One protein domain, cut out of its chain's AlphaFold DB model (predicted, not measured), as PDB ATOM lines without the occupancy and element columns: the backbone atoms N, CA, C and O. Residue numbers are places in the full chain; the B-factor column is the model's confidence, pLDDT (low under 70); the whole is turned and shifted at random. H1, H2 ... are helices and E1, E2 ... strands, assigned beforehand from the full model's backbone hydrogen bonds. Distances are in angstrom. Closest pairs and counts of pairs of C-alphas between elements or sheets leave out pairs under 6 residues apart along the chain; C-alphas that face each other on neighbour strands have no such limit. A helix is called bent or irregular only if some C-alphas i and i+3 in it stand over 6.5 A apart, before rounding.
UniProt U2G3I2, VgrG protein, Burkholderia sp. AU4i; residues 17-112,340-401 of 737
ATOM      1  N   SER A  17     139.097 142.339 114.501       79.69
ATOM      2  CA  SER A  17     140.518 142.659 114.260       79.69
ATOM      3  C   SER A  17     141.450 142.014 115.296       79.69
ATOM      4  O   SER A  17     141.100 141.953 116.470       79.69
ATOM      5  N   ASP A  18     142.632 141.559 114.861       82.44
ATOM      6  CA  ASP A  18     143.663 140.922 115.705       82.44
ATOM      7  C   ASP A  18     143.159 139.738 116.552       82.44
ATOM      8  O   ASP A  18     143.570 139.519 117.695       82.44
ATOM      9  N   ARG A  19     142.247 138.957 115.963       88.44
ATOM     10  CA  ARG A  19     141.685 137.739 116.553       88.44
ATOM     11  C   ARG A  19     142.352 136.479 116.020       88.44
ATOM     12  O   ARG A  19     142.743 136.451 114.854       88.44
ATOM     13  N   ILE A  20     142.414 135.427 116.835       92.19
ATOM     14  CA  ILE A  20     142.904 134.104 116.404       92.19
ATOM     15  C   ILE A  20     142.066 133.601 115.228       92.19
ATOM     16  O   ILE A  20     142.609 133.112 114.240       92.19
ATOM     17  N   VAL A  21     140.746 133.787 115.315       94.81
ATOM     18  CA  VAL A  21     139.814 133.490 114.229       94.81
ATOM     19  C   VAL A  21     138.854 134.643 113.952       94.81
ATOM     20  O   VAL A  21     138.445 135.364 114.867       94.81
ATOM     21  N   LYS A  22     138.471 134.784 112.680       95.12
ATOM     22  CA  LYS A  22     137.386 135.658 112.213       95.12
ATOM     23  C   LYS A  22     136.364 134.851 111.426       95.12
ATOM     24  O   LYS A  22     136.686 133.792 110.899       95.12
ATOM     25  N   LEU A  23     135.149 135.363 111.328       95.94
ATOM     26  CA  LEU A  23     134.046 134.742 110.623       95.94
ATOM     27  C   LEU A  23     133.344 135.770 109.738       95.94
ATOM     28  O   LEU A  23     132.804 136.763 110.240       95.94
ATOM     29  N   ASP A  24     133.312 135.483 108.442       96.06
ATOM     30  CA  ASP A  24     132.495 136.205 107.476       96.06
ATOM     31  C   ASP A  24     131.201 135.437 107.233       96.06
ATOM     32  O   ASP A  24     131.212 134.240 106.945       96.06
ATOM     33  N   THR A  25     130.073 136.134 107.367       95.06
ATOM     34  CA  THR A  25     128.730 135.567 107.198       95.06
ATOM     35  C   THR A  25     127.825 136.558 106.461       95.06
ATOM     36  O   THR A  25     128.094 137.766 106.482       95.06
ATOM     37  N   PRO A  26     126.700 136.106 105.882       92.12
ATOM     38  CA  PRO A  26     125.739 136.994 105.229       92.12
ATOM     39  C   PRO A  26     125.047 137.967 106.191       92.12
ATOM     40  O   PRO A  26     124.480 138.959 105.742       92.12
ATOM     41  N   ALA A  27     125.095 137.714 107.506       90.12
ATOM     42  CA  ALA A  27     124.538 138.614 108.516       90.12
ATOM     43  C   ALA A  27     125.286 139.960 108.586       90.12
ATOM     44  O   ALA A  27     124.758 140.931 109.124       90.12
ATOM     45  N   GLY A  28     126.493 140.029 108.018       88.06
ATOM     46  CA  GLY A  28     127.311 141.231 107.946       88.06
ATOM     47  C   GLY A  28     128.537 141.188 108.862       88.06
ATOM     48  O   GLY A  28     128.675 140.309 109.722       88.06
ATOM     49  N   PRO A  29     129.461 142.146 108.682       85.75
ATOM     50  CA  PRO A  29     130.711 142.184 109.427       85.75
ATOM     51  C   PRO A  29     130.460 142.463 110.913       85.75
ATOM     52  O   PRO A  29     129.647 143.313 111.268       85.75
ATOM     53  N   ASN A  30     131.207 141.780 111.783       85.69
ATOM     54  CA  ASN A  30     131.134 141.917 113.247       85.69
ATOM     55  C   ASN A  30     129.749 141.622 113.874       85.69
ATOM     56  O   ASN A  30     129.520 141.985 115.024       85.69
ATOM     57  N   VAL A  31     128.830 140.962 113.157       90.12
ATOM     58  CA  VAL A  31     127.523 140.557 113.715       90.12
ATOM     59  C   VAL A  31     127.617 139.234 114.470       90.12
ATOM     60  O   VAL A  31     127.061 139.105 115.560       90.12
ATOM     61  N   LEU A  32     128.329 138.263 113.899       92.44
ATOM     62  CA  LEU A  32     128.588 136.957 114.494       92.44
ATOM     63  C   LEU A  32     130.081 136.844 114.789       92.44
ATOM     64  O   LEU A  32     130.887 136.731 113.867       92.44
ATOM     65  N   LEU A  33     130.453 136.917 116.065       92.38
ATOM     66  CA  LEU A  33     131.844 136.806 116.491       92.38
ATOM     67  C   LEU A  33     132.170 135.354 116.850       92.38
ATOM     68  O   LEU A  33     131.538 134.830 117.766       92.38
ATOM     69  N   PRO A  34     133.146 134.699 116.197       94.62
ATOM     70  CA  PRO A  34     133.525 133.333 116.542       94.62
ATOM     71  C   PRO A  34     134.175 133.296 117.926       94.62
ATOM     72  O   PRO A  34     135.124 134.034 118.186       94.62
ATOM     73  N   HIS A  35     133.673 132.437 118.805       91.88
ATOM     74  CA  HIS A  35     134.160 132.263 120.171       91.88
ATOM     75  C   HIS A  35     134.918 130.944 120.332       91.88
ATOM     76  O   HIS A  35     136.070 130.963 120.760       91.88
ATOM     77  N   ILE A  36     134.313 129.817 119.948       95.12
ATOM     78  CA  ILE A  36     134.946 128.491 120.011       95.12
ATOM     79  C   ILE A  36     134.783 127.811 118.662       95.12
ATOM     80  O   ILE A  36     133.692 127.827 118.100       95.12
ATOM     81  N   VAL A  37     135.860 127.222 118.150       97.62
ATOM     82  CA  VAL A  37     135.858 126.434 116.919       97.62
ATOM     83  C   VAL A  37     136.314 125.024 117.247       97.62
ATOM     84  O   VAL A  37     137.362 124.837 117.866       97.62
ATOM     85  N   VAL A  38     135.538 124.050 116.787       98.12
ATOM     86  CA  VAL A  38     135.951 122.653 116.696       98.12
ATOM     87  C   VAL A  38     135.727 122.226 115.258       98.12
ATOM     88  O   VAL A  38     134.611 122.327 114.753       98.12
ATOM     89  N   GLY A  39     136.784 121.801 114.579       97.44
ATOM     90  CA  GLY A  39     136.699 121.392 113.183       97.44
ATOM     91  C   GLY A  39     137.500 120.137 112.910       97.44
ATOM     92  O   GLY A  39     138.474 119.869 113.604       97.44
ATOM     93  N   THR A  40     137.089 119.410 111.884       98.00
ATOM     94  CA  THR A  40     137.732 118.192 111.398       98.00
ATOM     95  C   THR A  40     137.808 118.239 109.875       98.00
ATOM     96  O   THR A  40     136.890 118.734 109.212       98.00
ATOM     97  N   ALA A  41     138.912 117.763 109.315       97.50
ATOM     98  CA  ALA A  41     139.085 117.529 107.890       97.50
ATOM     99  C   ALA A  41     139.919 116.268 107.685       97.50
ATOM    100  O   ALA A  41     140.855 116.023 108.445       97.50
ATOM    101  N   SER A  42     139.627 115.505 106.634       96.50
ATOM    102  CA  SER A  42     140.373 114.296 106.283       96.50
ATOM    103  C   SER A  42     140.581 114.171 104.776       96.50
ATOM    104  O   SER A  42     139.783 114.646 103.969       96.50
ATOM    105  N   LEU A  43     141.687 113.550 104.379       95.94
ATOM    106  CA  LEU A  43     142.021 113.290 102.988       95.94
ATOM    107  C   LEU A  43     141.064 112.232 102.434       95.94
ATOM    108  O   LEU A  43     140.904 111.163 103.016       95.94
ATOM    109  N   GLY A  44     140.417 112.530 101.308       94.94
ATOM    110  CA  GLY A  44     139.339 111.699 100.769       94.94
ATOM    111  C   GLY A  44     138.014 111.816 101.526       94.94
ATOM    112  O   GLY A  44     137.063 111.123 101.165       94.94
ATOM    113  N   GLY A  45     137.940 112.690 102.533       94.44
ATOM    114  CA  GLY A  45     136.739 113.009 103.287       94.44
ATOM    115  C   GLY A  45     136.391 114.493 103.202       94.44
ATOM    116  O   GLY A  45     137.149 115.334 102.718       94.44
ATOM    117  N   ASN A  46     135.193 114.828 103.665       95.81
ATOM    118  CA  ASN A  46     134.737 116.209 103.707       95.81
ATOM    119  C   ASN A  46     135.147 116.865 105.032       95.81
ATOM    120  O   ASN A  46     135.274 116.178 106.043       95.81
ATOM    121  N   PHE A  47     135.314 118.187 105.047       97.56
ATOM    122  CA  PHE A  47     135.537 118.911 106.297       97.56
ATOM    123  C   PHE A  47     134.211 119.274 106.968       97.56
ATOM    124  O   PHE A  47     133.213 119.556 106.299       97.56
ATOM    125  N   GLU A  48     134.204 119.322 108.293       98.12
ATOM    126  CA  GLU A  48     133.089 119.828 109.091       98.12
ATOM    127  C   GLU A  48     133.631 120.741 110.188       98.12
ATOM    128  O   GLU A  48     134.552 120.383 110.918       98.12
ATOM    129  N   ILE A  49     133.081 121.953 110.282       98.38
ATOM    130  CA  ILE A  49     133.528 122.961 111.244       98.38
ATOM    131  C   ILE A  49     132.319 123.463 112.021       98.38
ATOM    132  O   ILE A  49     131.405 124.064 111.455       98.38
ATOM    133  N   ALA A  50     132.344 123.247 113.333       98.38
ATOM    134  CA  ALA A  50     131.411 123.820 114.284       98.38
ATOM    135  C   ALA A  50     132.023 125.073 114.921       98.38
ATOM    136  O   ALA A  50     133.157 125.061 115.401       98.38
ATOM    137  N   VAL A  51     131.258 126.162 114.939       97.81
ATOM    138  CA  VAL A  51     131.660 127.452 115.500       97.81
ATOM    139  C   VAL A  51     130.574 127.942 116.443       97.81
ATOM    140  O   VAL A  51     129.477 128.292 116.001       97.81
ATOM    141  N   ASP A  52     130.890 128.019 117.731       95.94
ATOM    142  CA  ASP A  52     130.097 128.798 118.675       95.94
ATOM    143  C   ASP A  52     130.394 130.275 118.422       95.94
ATOM    144  O   ASP A  52     131.549 130.704 118.449       95.94
ATOM    145  N   VAL A  53     129.351 131.055 118.160       93.69
ATOM    146  CA  VAL A  53     129.428 132.486 117.870       93.69
ATOM    147  C   VAL A  53     128.640 133.283 118.900       93.69
ATOM    148  O   VAL A  53     127.609 132.836 119.401       93.69
ATOM    149  N   VAL A  54     129.097 134.498 119.178       91.31
ATOM    150  CA  VAL A  54     128.410 135.449 120.052       91.31
ATOM    151  C   VAL A  54     127.951 136.653 119.230       91.31
ATOM    152  O   VAL A  54     128.691 137.156 118.382       91.31
ATOM    153  N   SER A  55     126.727 137.118 119.476       89.69
ATOM    154  CA  SER A  55     126.136 138.284 118.818       89.69
ATOM    155  C   SER A  55     125.518 139.256 119.817       89.69
ATOM    156  O   SER A  55     124.976 138.845 120.839       89.69
ATOM    157  N   LEU A  56     125.550 140.551 119.492       83.88
ATOM    158  CA  LEU A  56     124.761 141.586 120.173       83.88
ATOM    159  C   LEU A  56     123.346 141.735 119.591       83.88
ATOM    160  O   LEU A  56     122.543 142.496 120.130       83.88
ATOM    161  N   GLN A  57     123.053 141.068 118.469       84.00
ATOM    162  CA  GLN A  57     121.739 141.088 117.834       84.00
ATOM    163  C   GLN A  57     120.914 139.894 118.313       84.00
ATOM    164  O   GLN A  57     121.279 138.739 118.097       84.00
ATOM    165  N   ASP A  58     119.775 140.168 118.942       80.19
ATOM    166  CA  ASP A  58     118.843 139.143 119.421       80.19
ATOM    167  C   ASP A  58     117.809 138.713 118.371       80.19
ATOM    168  O   ASP A  58     117.215 137.641 118.495       80.19
ATOM    169  N   SER A  59     117.639 139.511 117.315       83.44
ATOM    170  CA  SER A  59     116.640 139.336 116.260       83.44
ATOM    171  C   SER A  59     117.090 138.455 115.088       83.44
ATOM    172  O   SER A  59     116.405 138.410 114.066       83.44
ATOM    173  N   LEU A  60     118.250 137.795 115.172       87.69
ATOM    174  CA  LEU A  60     118.789 137.015 114.057       87.69
ATOM    175  C   LEU A  60     117.989 135.719 113.843       87.69
ATOM    176  O   LEU A  60     117.990 134.815 114.680       87.69
ATOM    177  N   GLU A  61     117.323 135.606 112.693       90.94
ATOM    178  CA  GLU A  61     116.574 134.403 112.324       90.94
ATOM    179  C   GLU A  61     117.509 133.300 111.803       90.94
ATOM    180  O   GLU A  61     118.102 133.444 110.742       90.94
ATOM    181  N   LEU A  62     117.580 132.144 112.476       94.00
ATOM    182  CA  LEU A  62     118.480 131.037 112.089       94.00
ATOM    183  C   LEU A  62     118.322 130.576 110.628       94.00
ATOM    184  O   LEU A  62     119.302 130.225 109.978       94.00
ATOM    185  N   LYS A  63     117.091 130.595 110.098       94.88
ATOM    186  CA  LYS A  63     116.790 130.177 108.717       94.88
ATOM    187  C   LYS A  63     117.499 131.033 107.662       94.88
ATOM    188  O   LYS A  63     117.705 130.545 106.559       94.88
ATOM    189  N   SER A  64     117.869 132.278 107.984       94.75
ATOM    190  CA  SER A  64     118.598 133.150 107.056       94.75
ATOM    191  C   SER A  64     120.062 132.741 106.892       94.75
ATOM    192  O   SER A  64     120.699 133.183 105.945       94.75
ATOM    193  N   LEU A  65     120.586 131.898 107.789       95.50
ATOM    194  CA  LEU A  65     121.964 131.408 107.757       95.50
ATOM    195  C   LEU A  65     122.084 130.051 107.055       95.50
ATOM    196  O   LEU A  65     123.149 129.731 106.544       95.50
ATOM    197  N   ILE A  66     121.015 129.249 107.014       97.38
ATOM    198  CA  ILE A  66     121.042 127.904 106.422       97.38
ATOM    199  C   ILE A  66     121.318 127.965 104.913       97.38
ATOM    200  O   ILE A  66     120.747 128.781 104.187       97.38
ATOM    201  N   ALA A  67     122.191 127.065 104.457       96.38
ATOM    202  CA  ALA A  67     122.703 126.941 103.093       96.38
ATOM    203  C   ALA A  67     123.419 128.195 102.560       96.38
ATOM    204  O   ALA A  67     123.689 128.281 101.362       96.38
ATOM    205  N   GLN A  68     123.741 129.158 103.426       97.50
ATOM    206  CA  GLN A  68     124.487 130.346 103.039       97.50
ATOM    207  C   GLN A  68     126.001 130.139 103.163       97.50
ATOM    208  O   GLN A  68     126.436 129.356 104.017       97.50
ATOM    209  N   PRO A  69     126.802 130.846 102.342       97.19
ATOM    210  CA  PRO A  69     128.253 130.789 102.430       97.19
ATOM    211  C   PRO A  69     128.755 131.400 103.742       97.19
ATOM    212  O   PRO A  69     128.219 132.397 104.233       97.19
ATOM    213  N   VAL A  70     129.804 130.806 104.294       97.94
ATOM    214  CA  VAL A  70     130.503 131.250 105.501       97.94
ATOM    215  C   VAL A  70     131.994 131.000 105.332       97.94
ATOM    216  O   VAL A  70     132.394 129.982 104.765       97.94
ATOM    217  N   THR A  71     132.813 131.910 105.854       98.25
ATOM    218  CA  THR A  71     134.272 131.769 105.803       98.25
ATOM    219  C   THR A  71     134.870 131.969 107.177       98.25
ATOM    220  O   THR A  71     134.758 133.044 107.767       98.25
ATOM    221  N   LEU A  72     135.523 130.922 107.681       97.81
ATOM    222  CA  LEU A  72     136.350 130.994 108.875       97.81
ATOM    223  C   LEU A  72     137.771 131.383 108.471       97.81
ATOM    224  O   LEU A  72     138.436 130.658 107.740       97.81
ATOM    225  N   TRP A  73     138.262 132.494 108.991       96.94
ATOM    226  CA  TRP A  73     139.626 132.951 108.780       96.94
ATOM    227  C   TRP A  73     140.470 132.626 110.001       96.94
ATOM    228  O   TRP A  73     140.133 133.061 111.099       96.94
ATOM    229  N   THR A  74     141.583 131.921 109.824       95.06
ATOM    230  CA  THR A  74     142.510 131.585 110.917       95.06
ATOM    231  C   THR A  74     143.796 132.389 110.782       95.06
ATOM    232  O   THR A  74     144.433 132.359 109.724       95.06
ATOM    233  N   GLN A  75     144.175 133.110 111.838       92.88
ATOM    234  CA  GLN A  75     145.400 133.906 111.860       92.88
ATOM    235  C   GLN A  75     146.633 132.994 111.828       92.88
ATOM    236  O   GLN A  75     146.760 132.075 112.634       92.88
ATOM    237  N   GLN A  76     147.542 133.280 110.906       90.50
ATOM    238  CA  GLN A  76     148.842 132.635 110.777       90.50
ATOM    239  C   GLN A  76     149.889 133.365 111.635       90.50
ATOM    240  O   GLN A  76     149.658 134.471 112.139       90.50
ATOM    241  N   SER A  77     151.068 132.772 111.803       84.06
ATOM    242  CA  SER A  77     152.122 133.346 112.654       84.06
ATOM    243  C   SER A  77     152.738 134.636 112.113       84.06
ATOM    244  O   SER A  77     153.193 135.469 112.896       84.06
ATOM    245  N   ASP A  78     152.663 134.862 110.801       85.94
ATOM    246  CA  ASP A  78     153.027 136.122 110.141       85.94
ATOM    247  C   ASP A  78     151.926 137.204 110.224       85.94
ATOM    248  O   ASP A  78     152.054 138.269 109.623       85.94
ATOM    249  N   LYS A  79     150.851 136.945 110.986       86.62
ATOM    250  CA  LYS A  79     149.655 137.790 111.154       86.62
ATOM    251  C   LYS A  79     148.732 137.880 109.937       86.62
ATOM    252  O   LYS A  79     147.705 138.560 110.033       86.62
ATOM    253  N   THR A  80     149.015 137.164 108.852       91.25
ATOM    254  CA  THR A  80     148.057 136.973 107.753       91.25
ATOM    255  C   THR A  80     146.912 136.051 108.183       91.25
ATOM    256  O   THR A  80     146.924 135.482 109.276       91.25
ATOM    257  N   TYR A  81     145.875 135.929 107.353       93.06
ATOM    258  CA  TYR A  81     144.738 135.051 107.614       93.06
ATOM    259  C   TYR A  81     144.557 134.072 106.463       93.06
ATOM    260  O   TYR A  81     144.574 134.485 105.307       93.06
ATOM    261  N   ARG A  82     144.312 132.801 106.790       93.75
ATOM    262  CA  ARG A  82     143.925 131.781 105.808       93.75
ATOM    263  C   ARG A  82     142.435 131.456 105.906       93.75
ATOM    264  O   ARG A  82     141.955 131.254 107.029       93.75
ATOM    265  N   PRO A  83     141.706 131.421 104.778       96.62
ATOM    266  CA  PRO A  83     140.277 131.153 104.769       96.62
ATOM    267  C   PRO A  83     139.957 129.657 104.746       96.62
ATOM    268  O   PRO A  83     140.629 128.867 104.092       96.62
ATOM    269  N   ARG A  84     138.840 129.297 105.379       97.06
ATOM    270  CA  ARG A  84     138.094 128.055 105.166       97.06
ATOM    271  C   ARG A  84     136.654 128.409 104.835       97.06
ATOM    272  O   ARG A  84     135.858 128.722 105.720       97.06
ATOM    273  N   HIS A  85     136.362 128.425 103.540       98.19
ATOM    274  CA  HIS A  85     135.043 128.725 102.985       98.19
ATOM    275  C   HIS A  85     134.167 127.468 102.941       98.19
ATOM    276  O   HIS A  85     134.627 126.424 102.482       98.19
ATOM    277  N   GLY A  86     132.890 127.577 103.304       98.19
ATOM    278  CA  GLY A  86     131.897 126.512 103.170       98.19
ATOM    279  C   GLY A  86     130.461 127.027 103.273       98.19
ATOM    280  O   GLY A  86     130.217 128.225 103.178       98.19
ATOM    281  N   TYR A  87     129.506 126.121 103.464       98.38
ATOM    282  CA  TYR A  87     128.078 126.417 103.558       98.38
ATOM    283  C   TYR A  87     127.507 125.909 104.878       98.38
ATOM    284  O   TYR A  87     127.735 124.760 105.267       98.38
ATOM    285  N   VAL A  88     126.750 126.760 105.571       98.50
ATOM    286  CA  VAL A  88     126.122 126.410 106.852       98.50
ATOM    287  C   VAL A  88     125.021 125.376 106.619       98.50
ATOM    288  O   VAL A  88     124.035 125.660 105.944       98.50
ATOM    289  N   HIS A  89     125.141 124.192 107.214       97.56
ATOM    290  CA  HIS A  89     124.084 123.171 107.183       97.56
ATOM    291  C   HIS A  89     123.347 123.043 108.520       97.56
ATOM    292  O   HIS A  89     122.229 122.535 108.555       97.56
ATOM    293  N   THR A  90     123.925 123.546 109.616       97.94
ATOM    294  CA  THR A  90     123.254 123.610 110.921       97.94
ATOM    295  C   THR A  90     123.437 124.985 111.548       97.94
ATOM    296  O   THR A  90     124.553 125.486 111.625       97.94
ATOM    297  N   ALA A  91     122.355 125.571 112.058       97.31
ATOM    298  CA  ALA A  91     122.393 126.772 112.884       97.31
ATOM    299  C   ALA A  91     121.555 126.533 114.148       97.31
ATOM    300  O   ALA A  91     120.399 126.120 114.057       97.31
ATOM    301  N   ARG A  92     122.131 126.768 115.330       95.62
ATOM    302  CA  ARG A  92     121.483 126.580 116.638       95.62
ATOM    303  C   ARG A  92     121.550 127.869 117.438       95.62
ATOM    304  O   ARG A  92     122.552 128.571 117.397       95.62
ATOM    305  N   ARG A  93     120.513 128.155 118.223       94.50
ATOM    306  CA  ARG A  93     120.552 129.193 119.259       94.50
ATOM    307  C   ARG A  93     120.800 128.506 120.598       94.50
ATOM    308  O   ARG A  93     119.965 127.715 121.022       94.50
ATOM    309  N   LEU A  94     121.944 128.775 121.221       92.81
ATOM    310  CA  LEU A  94     122.382 128.107 122.451       92.81
ATOM    311  C   LEU A  94     121.757 128.752 123.692       92.81
ATOM    312  O   LEU A  94     121.289 128.062 124.594       92.81
ATOM    313  N   GLY A  95     121.709 130.084 123.716       89.44
ATOM    314  CA  GLY A  95     121.168 130.843 124.835       89.44
ATOM    315  C   GLY A  95     121.519 132.322 124.760       89.44
ATOM    316  O   GLY A  95     121.981 132.816 123.729       89.44
ATOM    317  N   SER A  96     121.275 133.042 125.849       86.62
ATOM    318  CA  SER A  96     121.581 134.468 125.966       86.62
ATOM    319  C   SER A  96     122.041 134.806 127.377       86.62
ATOM    320  O   SER A  96     121.392 134.394 128.340       86.62
ATOM    321  N   ASP A  97     123.104 135.598 127.481       78.94
ATOM    322  CA  ASP A  97     123.612 136.149 128.733       78.94
ATOM    323  C   ASP A  97     123.663 137.682 128.645       78.94
ATOM    324  O   ASP A  97     124.428 138.269 127.872       78.94
ATOM    325  N   GLY A  98     122.782 138.352 129.389       79.38
ATOM    326  CA  GLY A  98     122.606 139.799 129.307       79.38
ATOM    327  C   GLY A  98     122.250 140.267 127.889       79.38
ATOM    328  O   GLY A  98     121.167 139.978 127.386       79.38
ATOM    329  N   ARG A  99     123.154 141.028 127.258       78.12
ATOM    330  CA  ARG A  99     122.994 141.567 125.891       78.12
ATOM    331  C   ARG A  99     123.612 140.677 124.806       78.12
ATOM    332  O   ARG A  99     123.541 141.037 123.635       78.12
ATOM    333  N   LEU A 100     124.247 139.570 125.186       84.12
ATOM    334  CA  LEU A 100     124.918 138.660 124.269       84.12
ATOM    335  C   LEU A 100     124.039 137.438 124.016       84.12
ATOM    336  O   LEU A 100     123.512 136.828 124.945       84.12
ATOM    337  N   VAL A 101     123.900 137.067 122.750       89.31
ATOM    338  CA  VAL A 101     123.236 135.840 122.313       89.31
ATOM    339  C   VAL A 101     124.295 134.894 121.771       89.31
ATOM    340  O   VAL A 101     125.069 135.272 120.893       89.31
ATOM    341  N   SER A 102     124.305 133.667 122.280       91.69
ATOM    342  CA  SER A 102     125.188 132.601 121.816       91.69
ATOM    343  C   SER A 102     124.454 131.735 120.799       91.69
ATOM    344  O   SER A 102     123.345 131.246 121.049       91.69
ATOM    345  N   LEU A 103     125.075 131.536 119.643       94.25
ATOM    346  CA  LEU A 103     124.608 130.656 118.580       94.25
ATOM    347  C   LEU A 103     125.714 129.660 118.228       94.25
ATOM    348  O   LEU A 103     126.866 129.855 118.593       94.25
ATOM    349  N   GLN A 104     125.371 128.612 117.494       96.50
ATOM    350  CA  GLN A 104     126.335 127.686 116.918       96.50
ATOM    351  C   GLN A 104     126.029 127.495 115.442       96.50
ATOM    352  O   GLN A 104     124.883 127.221 115.080       96.50
ATOM    353  N   LEU A 105     127.051 127.621 114.606       98.06
ATOM    354  CA  LEU A 105     126.989 127.306 113.186       98.06
ATOM    355  C   LEU A 105     127.830 126.067 112.917       98.06
ATOM    356  O   LEU A 105     128.945 125.973 113.413       98.06
ATOM    357  N   ILE A 106     127.310 125.139 112.121       98.50
ATOM    358  CA  ILE A 106     128.078 124.015 111.584       98.50
ATOM    359  C   ILE A 106     128.031 124.116 110.067       98.50
ATOM    360  O   ILE A 106     126.945 124.230 109.481       98.50
ATOM    361  N   PHE A 107     129.207 124.135 109.451       98.62
ATOM    362  CA  PHE A 107     129.362 124.303 108.016       98.62
ATOM    363  C   PHE A 107     130.372 123.322 107.423       98.62
ATOM    364  O   PHE A 107     131.246 122.797 108.113       98.62
ATOM    365  N   SER A 108     130.225 123.082 106.123       98.38
ATOM    366  CA  SER A 108     130.992 122.091 105.364       98.38
ATOM    367  C   SER A 108     131.138 122.524 103.897       98.38
ATOM    368  O   SER A 108     130.652 123.592 103.514       98.38
ATOM    369  N   SER A 109     131.812 121.737 103.058       97.94
ATOM    370  CA  SER A 109     131.926 122.016 101.621       97.94
ATOM    371  C   SER A 109     130.586 121.882 100.884       97.94
ATOM    372  O   SER A 109     129.590 121.388 101.424       97.94
ATOM    373  N   TRP A 110     130.566 122.261  99.600       97.88
ATOM    374  CA  TRP A 110     129.398 122.030  98.748       97.88
ATOM    375  C   TRP A 110     129.050 120.537  98.585       97.88
ATOM    376  O   TRP A 110     127.897 120.229  98.279       97.88
ATOM    377  N   LEU A 111     129.970 119.595  98.860       97.94
ATOM    378  CA  LEU A 111     129.653 118.160  98.827       97.94
ATOM    379  C   LEU A 111     128.527 117.790  99.802       97.94
ATOM    380  O   LEU A 111     127.814 116.816  99.572       97.94
ATOM    381  N   HIS A 112     128.307 118.571 100.865       97.81
ATOM    382  CA  HIS A 112     127.224 118.314 101.815       97.81
ATOM    383  C   HIS A 112     125.834 118.320 101.145       97.81
ATOM    384  O   HIS A 112     124.947 117.579 101.570       97.81
ATOM    385  N   VAL A 340     149.593 115.190 105.519       97.56
ATOM    386  CA  VAL A 340     148.492 115.364 106.467       97.56
ATOM    387  C   VAL A 340     147.265 114.598 105.968       97.56
ATOM    388  O   VAL A 340     146.704 114.919 104.920       97.56
ATOM    389  N   VAL A 341     146.877 113.563 106.710       96.94
ATOM    390  CA  VAL A 341     145.755 112.666 106.396       96.94
ATOM    391  C   VAL A 341     144.487 113.137 107.089       96.94
ATOM    392  O   VAL A 341     143.438 113.158 106.464       96.94
ATOM    393  N   GLU A 342     144.585 113.558 108.346       97.88
ATOM    394  CA  GLU A 342     143.475 114.130 109.104       97.88
ATOM    395  C   GLU A 342     143.974 115.322 109.915       97.88
ATOM    396  O   GLU A 342     145.127 115.358 110.351       97.88
ATOM    397  N   THR A 343     143.120 116.321 110.110       97.69
ATOM    398  CA  THR A 343     143.380 117.461 110.985       97.69
ATOM    399  C   THR A 343     142.151 117.764 111.824       97.69
ATOM    400  O   THR A 343     141.057 117.916 111.288       97.69
ATOM    401  N   ASN A 344     142.349 117.906 113.134       98.00
ATOM    402  CA  ASN A 344     141.336 118.354 114.079       98.00
ATOM    403  C   ASN A 344     141.792 119.664 114.731       98.00
ATOM    404  O   ASN A 344     142.863 119.725 115.333       98.00
ATOM    405  N   TRP A 345     140.986 120.719 114.618       96.88
ATOM    406  CA  TRP A 345     141.273 122.032 115.200       96.88
ATOM    407  C   TRP A 345     140.412 122.282 116.428       96.88
ATOM    408  O   TRP A 345     139.195 122.120 116.376       96.88
ATOM    409  N   TYR A 346     141.038 122.780 117.492       97.06
ATOM    410  CA  TYR A 346     140.375 123.200 118.721       97.06
ATOM    411  C   TYR A 346     140.841 124.605 119.076       97.06
ATOM    412  O   TYR A 346     141.998 124.830 119.439       97.06
ATOM    413  N   ILE A 347     139.940 125.573 118.938       95.62
ATOM    414  CA  ILE A 347     140.284 126.989 119.035       95.62
ATOM    415  C   ILE A 347     139.333 127.675 120.006       95.62
ATOM    416  O   ILE A 347     138.118 127.601 119.842       95.62
ATOM    417  N   ARG A 348     139.883 128.411 120.974       93.88
ATOM    418  CA  ARG A 348     139.158 129.460 121.701       93.88
ATOM    419  C   ARG A 348     139.688 130.803 121.254       93.88
ATOM    420  O   ARG A 348     140.876 131.083 121.392       93.88
ATOM    421  N   ASN A 349     138.804 131.630 120.720       92.44
ATOM    422  CA  ASN A 349     139.169 132.955 120.270       92.44
ATOM    423  C   ASN A 349     139.506 133.864 121.463       92.44
ATOM    424  O   ASN A 349     138.948 133.714 122.546       92.44
ATOM    425  N   ASN A 350     140.383 134.839 121.255       88.25
ATOM    426  CA  ASN A 350     140.815 135.808 122.267       88.25
ATOM    427  C   ASN A 350     139.802 136.959 122.425       88.25
ATOM    428  O   ASN A 350     140.179 138.125 122.360       88.25
ATOM    429  N   LEU A 351     138.506 136.662 122.548       83.69
ATOM    430  CA  LEU A 351     137.478 137.693 122.723       83.69
ATOM    431  C   LEU A 351     137.433 138.182 124.185       83.69
ATOM    432  O   LEU A 351     137.528 137.362 125.093       83.69
ATOM    433  N   PRO A 352     137.195 139.483 124.448       75.12
ATOM    434  CA  PRO A 352     137.064 140.029 125.802       75.12
ATOM    435  C   PRO A 352     135.661 139.777 126.387       75.12
ATOM    436  O   PRO A 352     135.059 140.655 127.003       75.12
ATOM    437  N   VAL A 353     135.101 138.591 126.148       70.25
ATOM    438  CA  VAL A 353     133.872 138.121 126.793       70.25
ATOM    439  C   VAL A 353     134.271 137.220 127.956       70.25
ATOM    440  O   VAL A 353     135.125 136.354 127.800       70.25
ATOM    441  N   GLY A 354     133.694 137.463 129.137       62.19
ATOM    442  CA  GLY A 354     133.908 136.604 130.305       62.19
ATOM    443  C   GLY A 354     133.455 135.164 130.041       62.19
ATOM    444  O   GLY A 354     132.786 134.898 129.041       62.19
ATOM    445  N   GLU A 355     133.808 134.237 130.935       60.72
ATOM    446  CA  GLU A 355     133.394 132.836 130.802       60.72
ATOM    447  C   GLU A 355     131.874 132.738 130.623       60.72
ATOM    448  O   GLU A 355     131.095 133.205 131.458       60.72
ATOM    449  N   SER A 356     131.458 132.172 129.488       61.34
ATOM    450  CA  SER A 356     130.045 132.042 129.157       61.34
ATOM    451  C   SER A 356     129.408 130.963 130.031       61.34
ATOM    452  O   SER A 356     130.049 129.969 130.377       61.34
ATOM    453  N   ARG A 357     128.133 131.138 130.399       70.25
ATOM    454  CA  ARG A 357     127.372 130.059 131.045       70.25
ATOM    455  C   ARG A 357     127.411 128.796 130.173       70.25
ATOM    456  O   ARG A 357     127.193 128.908 128.969       70.25
ATOM    457  N   PRO A 358     127.589 127.598 130.760       77.62
ATOM    458  CA  PRO A 358     127.586 126.364 129.989       77.62
ATOM    459  C   PRO A 358     126.194 126.140 129.388       77.62
ATOM    460  O   PRO A 358     125.225 125.878 130.107       77.62
ATOM    461  N   TYR A 359     126.091 126.257 128.066       87.94
ATOM    462  CA  TYR A 359     124.868 125.957 127.325       87.94
ATOM    463  C   TYR A 359     124.905 124.523 126.786       87.94
ATOM    464  O   TYR A 359     125.946 124.084 126.289       87.94
ATOM    465  N   PRO A 360     123.777 123.788 126.804       89.00
ATOM    466  CA  PRO A 360     123.669 122.539 126.060       89.00
ATOM    467  C   PRO A 360     124.068 122.738 124.592       89.00
ATOM    468  O   PRO A 360     123.724 123.752 123.990       89.00
ATOM    469  N   HIS A 361     124.774 121.757 124.023       90.38
ATOM    470  CA  HIS A 361     125.350 121.780 122.667       90.38
ATOM    471  C   HIS A 361     126.517 122.748 122.425       90.38
ATOM    472  O   HIS A 361     127.091 122.681 121.340       90.38
ATOM    473  N   SER A 362     126.894 123.601 123.383       92.19
ATOM    474  CA  SER A 362     128.111 124.408 123.249       92.19
ATOM    475  C   SER A 362     129.358 123.523 123.161       92.19
ATOM    476  O   SER A 362     129.429 122.445 123.756       92.19
ATOM    477  N   LEU A 363     130.357 124.014 122.433       94.44
ATOM    478  CA  LEU A 363     131.664 123.390 122.268       94.44
ATOM    479  C   LEU A 363     132.557 123.519 123.514       94.44
ATOM    480  O   LEU A 363     133.622 122.907 123.551       94.44
ATOM    481  N   ASP A 364     132.131 124.262 124.545       91.12
ATOM    482  CA  ASP A 364     132.880 124.456 125.794       91.12
ATOM    483  C   ASP A 364     133.302 123.135 126.454       91.12
ATOM    484  O   ASP A 364     134.461 122.989 126.840       91.12
ATOM    485  N   ALA A 365     132.396 122.153 126.545       91.25
ATOM    486  CA  ALA A 365     132.694 120.860 127.170       91.25
ATOM    487  C   ALA A 365     133.754 120.068 126.388       91.25
ATOM    488  O   ALA A 365     134.670 119.506 126.983       91.25
ATOM    489  N   ARG A 366     133.659 120.069 125.051       93.19
ATOM    490  CA  ARG A 366     134.630 119.391 124.183       93.19
ATOM    491  C   ARG A 366     135.996 120.066 124.251       93.19
ATOM    492  O   ARG A 366     137.017 119.391 124.297       93.19
ATOM    493  N   LEU A 367     136.020 121.396 124.272       92.50
ATOM    494  CA  LEU A 367     137.263 122.143 124.403       92.50
ATOM    495  C   LEU A 367     137.908 121.927 125.782       92.50
ATOM    496  O   LEU A 367     139.127 121.812 125.854       92.50
ATOM    497  N   ALA A 368     137.120 121.862 126.858       91.44
ATOM    498  CA  ALA A 368     137.622 121.556 128.198       91.44
ATOM    499  C   ALA A 368     138.270 120.164 128.254       91.44
ATOM    500  O   ALA A 368     139.406 120.056 128.694       91.44
ATOM    501  N   GLU A 369     137.612 119.137 127.703       93.62
ATOM    502  CA  GLU A 369     138.156 117.773 127.610       93.62
ATOM    503  C   GLU A 369     139.528 117.737 126.913       93.62
ATOM    504  O   GLU A 369     140.466 117.115 127.403       93.62
ATOM    505  N   VAL A 370     139.668 118.449 125.790       93.56
ATOM    506  CA  VAL A 370     140.934 118.524 125.040       93.56
ATOM    507  C   VAL A 370     142.002 119.298 125.811       93.56
ATOM    508  O   VAL A 370     143.172 118.924 125.789       93.56
ATOM    509  N   ARG A 371     141.625 120.372 126.513       90.94
ATOM    510  CA  ARG A 371     142.563 121.124 127.358       90.94
ATOM    511  C   ARG A 371     143.079 120.271 128.511       90.94
ATOM    512  O   ARG A 371     144.284 120.270 128.735       90.94
ATOM    513  N   ASP A 372     142.197 119.529 129.172       92.12
ATOM    514  CA  ASP A 372     142.552 118.630 130.271       92.12
ATOM    515  C   ASP A 372     143.468 117.495 129.782       92.12
ATOM    516  O   ASP A 372     144.446 117.155 130.447       92.12
ATOM    517  N   ALA A 373     143.210 116.947 128.587       90.56
ATOM    518  CA  ALA A 373     144.047 115.910 127.977       90.56
ATOM    519  C   ALA A 373     145.475 116.384 127.640       90.56
ATOM    520  O   ALA A 373     146.390 115.563 127.570       90.56
ATOM    521  N   HIS A 374     145.674 117.694 127.451       88.56
ATOM    522  CA  HIS A 374     146.950 118.299 127.050       88.56
ATOM    523  C   HIS A 374     147.502 119.304 128.080       88.56
ATOM    524  O   HIS A 374     148.315 120.165 127.727       88.56
ATOM    525  N   ASP A 375     147.097 119.197 129.353       83.88
ATOM    526  CA  ASP A 375     147.417 120.168 130.416       83.88
ATOM    527  C   ASP A 375     148.932 120.352 130.629       83.88
ATOM    528  O   ASP A 375     149.430 121.477 130.719       83.88
ATOM    529  N   GLU A 376     149.710 119.263 130.560       82.12
ATOM    530  CA  GLU A 376     151.179 119.301 130.678       82.12
ATOM    531  C   GLU A 376     151.853 120.201 129.623       82.12
ATOM    532  O   GLU A 376     152.960 120.702 129.832       82.12
ATOM    533  N   SER A 377     151.188 120.425 128.485       82.75
ATOM    534  CA  SER A 377     151.656 121.268 127.380       82.75
ATOM    535  C   SER A 377     150.802 122.527 127.174       82.75
ATOM    536  O   SER A 377     150.979 123.226 126.175       82.75
ATOM    537  N   ALA A 378     149.915 122.878 128.115       80.44
ATOM    538  CA  ALA A 378     148.939 123.967 127.976       80.44
ATOM    539  C   ALA A 378     149.556 125.325 127.583       80.44
ATOM    540  O   ALA A 378     148.964 126.105 126.825       80.44
ATOM    541  N   ALA A 379     150.778 125.606 128.051       81.25
ATOM    542  CA  ALA A 379     151.505 126.832 127.725       81.25
ATOM    543  C   ALA A 379     151.829 126.973 126.222       81.25
ATOM    544  O   ALA A 379     151.926 128.098 125.730       81.25
ATOM    545  N   ALA A 380     151.973 125.865 125.485       83.06
ATOM    546  CA  ALA A 380     152.253 125.879 124.048       83.06
ATOM    547  C   ALA A 380     151.035 126.321 123.217       83.06
ATOM    548  O   ALA A 380     151.189 126.974 122.186       83.06
ATOM    549  N   PHE A 381     149.827 126.020 123.698       88.44
ATOM    550  CA  PHE A 381     148.569 126.269 122.987       88.44
ATOM    551  C   PHE A 381     147.904 127.600 123.369       88.44
ATOM    552  O   PHE A 381     146.951 128.030 122.722       88.44
ATOM    553  N   THR A 382     148.397 128.275 124.414       87.00
ATOM    554  CA  THR A 382     147.848 129.556 124.883       87.00
ATOM    555  C   THR A 382     148.341 130.717 124.016       87.00
ATOM    556  O   THR A 382     149.540 130.969 123.894       87.00
ATOM    557  N   VAL A 383     147.416 131.482 123.439       83.88
ATOM    558  CA  VAL A 383     147.706 132.627 122.568       83.88
ATOM    559  C   VAL A 383     147.277 133.915 123.262       83.88
ATOM    560  O   VAL A 383     146.090 134.154 123.433       83.88
ATOM    561  N   LYS A 384     148.232 134.766 123.646       79.94
ATOM    562  CA  LYS A 384     147.936 136.083 124.231       79.94
ATOM    563  C   LYS A 384     147.954 137.166 123.159       79.94
ATOM    564  O   LYS A 384     148.870 137.185 122.332       79.94
ATOM    565  N   ASP A 385     146.970 138.057 123.181       73.75
ATOM    566  CA  ASP A 385     146.987 139.268 122.360       73.75
ATOM    567  C   ASP A 385     147.731 140.429 123.044       73.75
ATOM    568  O   ASP A 385     148.139 140.344 124.205       73.75
ATOM    569  N   ALA A 386     147.930 141.526 122.307       68.75
ATOM    570  CA  ALA A 386     148.632 142.713 122.801       68.75
ATOM    571  C   ALA A 386     147.896 143.431 123.951       68.75
ATOM    572  O   ALA A 386     148.506 144.233 124.655       68.75
ATOM    573  N   MET A 387     146.602 143.152 124.138       65.50
ATOM    574  CA  MET A 387     145.757 143.710 125.197       65.50
ATOM    575  C   MET A 387     145.652 142.778 126.417       65.50
ATOM    576  O   MET A 387     145.023 143.143 127.408       65.50
ATOM    577  N   GLY A 388     146.298 141.607 126.376       69.31
ATOM    578  CA  GLY A 388     146.328 140.632 127.462       69.31
ATOM    579  C   GLY A 388     145.177 139.623 127.454       69.31
ATOM    580  O   GLY A 388     145.113 138.812 128.376       69.31
ATOM    581  N   SER A 389     144.300 139.625 126.443       78.88
ATOM    582  CA  SER A 389     143.265 138.593 126.304       78.88
ATOM    583  C   SER A 389     143.913 137.266 125.915       78.88
ATOM    584  O   SER A 389     144.757 137.211 125.013       78.88
ATOM    585  N   GLU A 390     143.511 136.189 126.584       84.06
ATOM    586  CA  GLU A 390     144.014 134.841 126.327       84.06
ATOM    587  C   GLU A 390     143.045 134.075 125.423       84.06
ATOM    588  O   GLU A 390     141.845 134.016 125.675       84.06
ATOM    589  N   GLY A 391     143.573 133.472 124.365       89.38
ATOM    590  CA  GLY A 391     142.898 132.459 123.567       89.38
ATOM    591  C   GLY A 391     143.677 131.147 123.559       89.38
ATOM    592  O   GLY A 391     144.731 131.015 124.181       89.38
ATOM    593  N   PHE A 392     143.149 130.165 122.843       91.38
ATOM    594  CA  PHE A 392     143.681 128.809 122.770       91.38
ATOM    595  C   PHE A 392     143.679 128.343 121.318       91.38
ATOM    596  O   PHE A 392     142.688 128.542 120.620       91.38
ATOM    597  N   PHE A 393     144.768 127.729 120.867       93.19
ATOM    598  CA  PHE A 393     144.859 127.106 119.552       93.19
ATOM    599  C   PHE A 393     145.622 125.789 119.666       93.19
ATOM    600  O   PHE A 393     146.814 125.783 119.980       93.19
ATOM    601  N   LEU A 394     144.934 124.690 119.377       94.38
ATOM    602  CA  LEU A 394     145.501 123.353 119.316       94.38
ATOM    603  C   LEU A 394     145.062 122.684 118.016       94.38
ATOM    604  O   LEU A 394     143.903 122.790 117.609       94.38
ATOM    605  N   VAL A 395     146.003 121.998 117.379       95.38
ATOM    606  CA  VAL A 395     145.744 121.147 116.221       95.38
ATOM    607  C   VAL A 395     146.255 119.737 116.497       95.38
ATOM    608  O   VAL A 395     147.398 119.557 116.925       95.38
ATOM    609  N   GLU A 396     145.398 118.749 116.270       97.12
ATOM    610  CA  GLU A 396     145.742 117.326 116.262       97.12
ATOM    611  C   GLU A 396     145.778 116.852 114.813       97.12
ATOM    612  O   GLU A 396     144.958 117.269 113.996       97.12
ATOM    613  N   VAL A 397     146.749 116.012 114.478       97.44
ATOM    614  CA  VAL A 397     147.044 115.645 113.094       97.44
ATOM    615  C   VAL A 397     147.296 114.154 113.016       97.44
ATOM    616  O   VAL A 397     148.135 113.630 113.750       97.44
ATOM    617  N   GLU A 398     146.631 113.483 112.081       97.69
ATOM    618  CA  GLU A 398     147.082 112.182 111.600       97.69
ATOM    619  C   GLU A 398     147.891 112.385 110.318       97.69
ATOM    620  O   GLU A 398     147.468 113.083 109.396       97.69
ATOM    621  N   ALA A 399     149.068 111.776 110.251       97.38
ATOM    622  CA  ALA A 399     149.968 111.880 109.120       97.38
ATOM    623  C   ALA A 399     150.491 110.512 108.673       97.38
ATOM    624  O   ALA A 399     150.540 109.541 109.430       97.38
ATOM    625  N   GLN A 400     150.946 110.436 107.427       96.31
ATOM    626  CA  GLN A 400     151.710 109.298 106.912       96.31
ATOM    627  C   GLN A 400     152.915 109.777 106.112       96.31
ATOM    628  O   GLN A 400     152.974 110.935 105.711       96.31
ATOM    629  N   ARG A 401     153.878 108.896 105.831       95.88
ATOM    630  CA  ARG A 401     155.004 109.258 104.953       95.88
ATOM    631  C   ARG A 401     154.511 109.461 103.525       95.88
ATOM    632  O   ARG A 401     153.742 108.641 103.037       95.88
TER     633      ARG A 401
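What this domain is: This is residues 17 to 112 and 340 to 401 of the 737 residues of the protein "VgrG protein" of Burkholderia sp. AU4i (UniProt U2G3I2). One large antiparallel sheet is folded back on itself, with the long bent strand E5 as the hinge: a small leaf of E1 and E4 covers part of one face of a broad leaf of E6, E3, E2, E7, E9 and E8. A short helix, H1, crosses the other face of the broad leaf, and H2 sits beside it near the edge with E8. The printed part has 158 residues, in the order E1 E2 E3 E4 E5 E6 E7 H1 H2 E8 E9, and is mostly strand. The sheet's order is E1 - E4 - E5 - E6 - E3 - E2 - E7 - E9 - E8. The whole is compact, with a radius of gyration of the C-alphas of 15.3 A and spans of 48 by 39 by 31 A.

Where its parts are: E1 is residues 21 to 24, beginning at C-alpha 21 (139.814, 133.490, 114.229). E2, residues 33 to 42, is 26.1 A long and bends by 69 degrees at residue 36. E3 is residues 48 to 55, 22.0 A, and E4 residues 69 to 75, 19.8 A. E5, residues 81 to 97, is 29.9 A long and bends by 102 degrees at residue 87. E6 is residues 100 to 108, 25.9 A, and E7 residues 340 to 348, 22.8 A. H1 is residues 364 to 373, 14.2 A; H2 is residues 375 to 381, 9.7 A. E8 is residues 382 to 384, and E9, residues 390 to 401, runs 35.1 A to C-alpha 401 (155.004, 109.258, 104.953).

How they stand to each other: The sheet is twisted and curled, with edge strands E1 and E8. E5 pairs with E4 over residues 81 to 87, N 84 and O 72 at 2.8 A, and with E6 over residues 87 to 97, N 92 and O 104 at 2.8 A. E4, E5 and E6 form a meander, each strand the antiparallel neighbour of the one before. With E3, the neighbour of E6, they form a Greek key; N 51 and O 105 are 2.8 A apart. Between the leaves, the closest C-alphas of E1 and E2 are those of Leu 23 and Pro 34, 6.1 A. E7 and E9 are antiparallel at 173 degrees, N 344 and O 396 at 2.8 A. E7, H1, H2 and E8 make a split strand-helix-strand unit, two strands running the same way with E9 between them, with a right-handed crossover. H1 is on the sheet at a height of 9.5 A, and the closest C-alphas of H1 and E7 are those of Leu 367 and Tyr 346, 6.6 A. H2 is on the same face, over none of the strands. In H1 every O i to N i+4 pair is within hydrogen-bond range; in H2 0 of 3 are, beside 3 of 4 O i to N i+3 pairs.

The domain as a whole: The C-alphas of Gly 98 and Arg 401 are the two farthest apart, 50.7 A. Residues 113 to 339 are not printed, and C-alphas 112 and 340 are 22.0 A apart across the cut. The links E3 to E4 and E7 to H1 are long. The mean pLDDT of the printed part is 90.7, with residues 354 to 356 and 386 to 388 under 70.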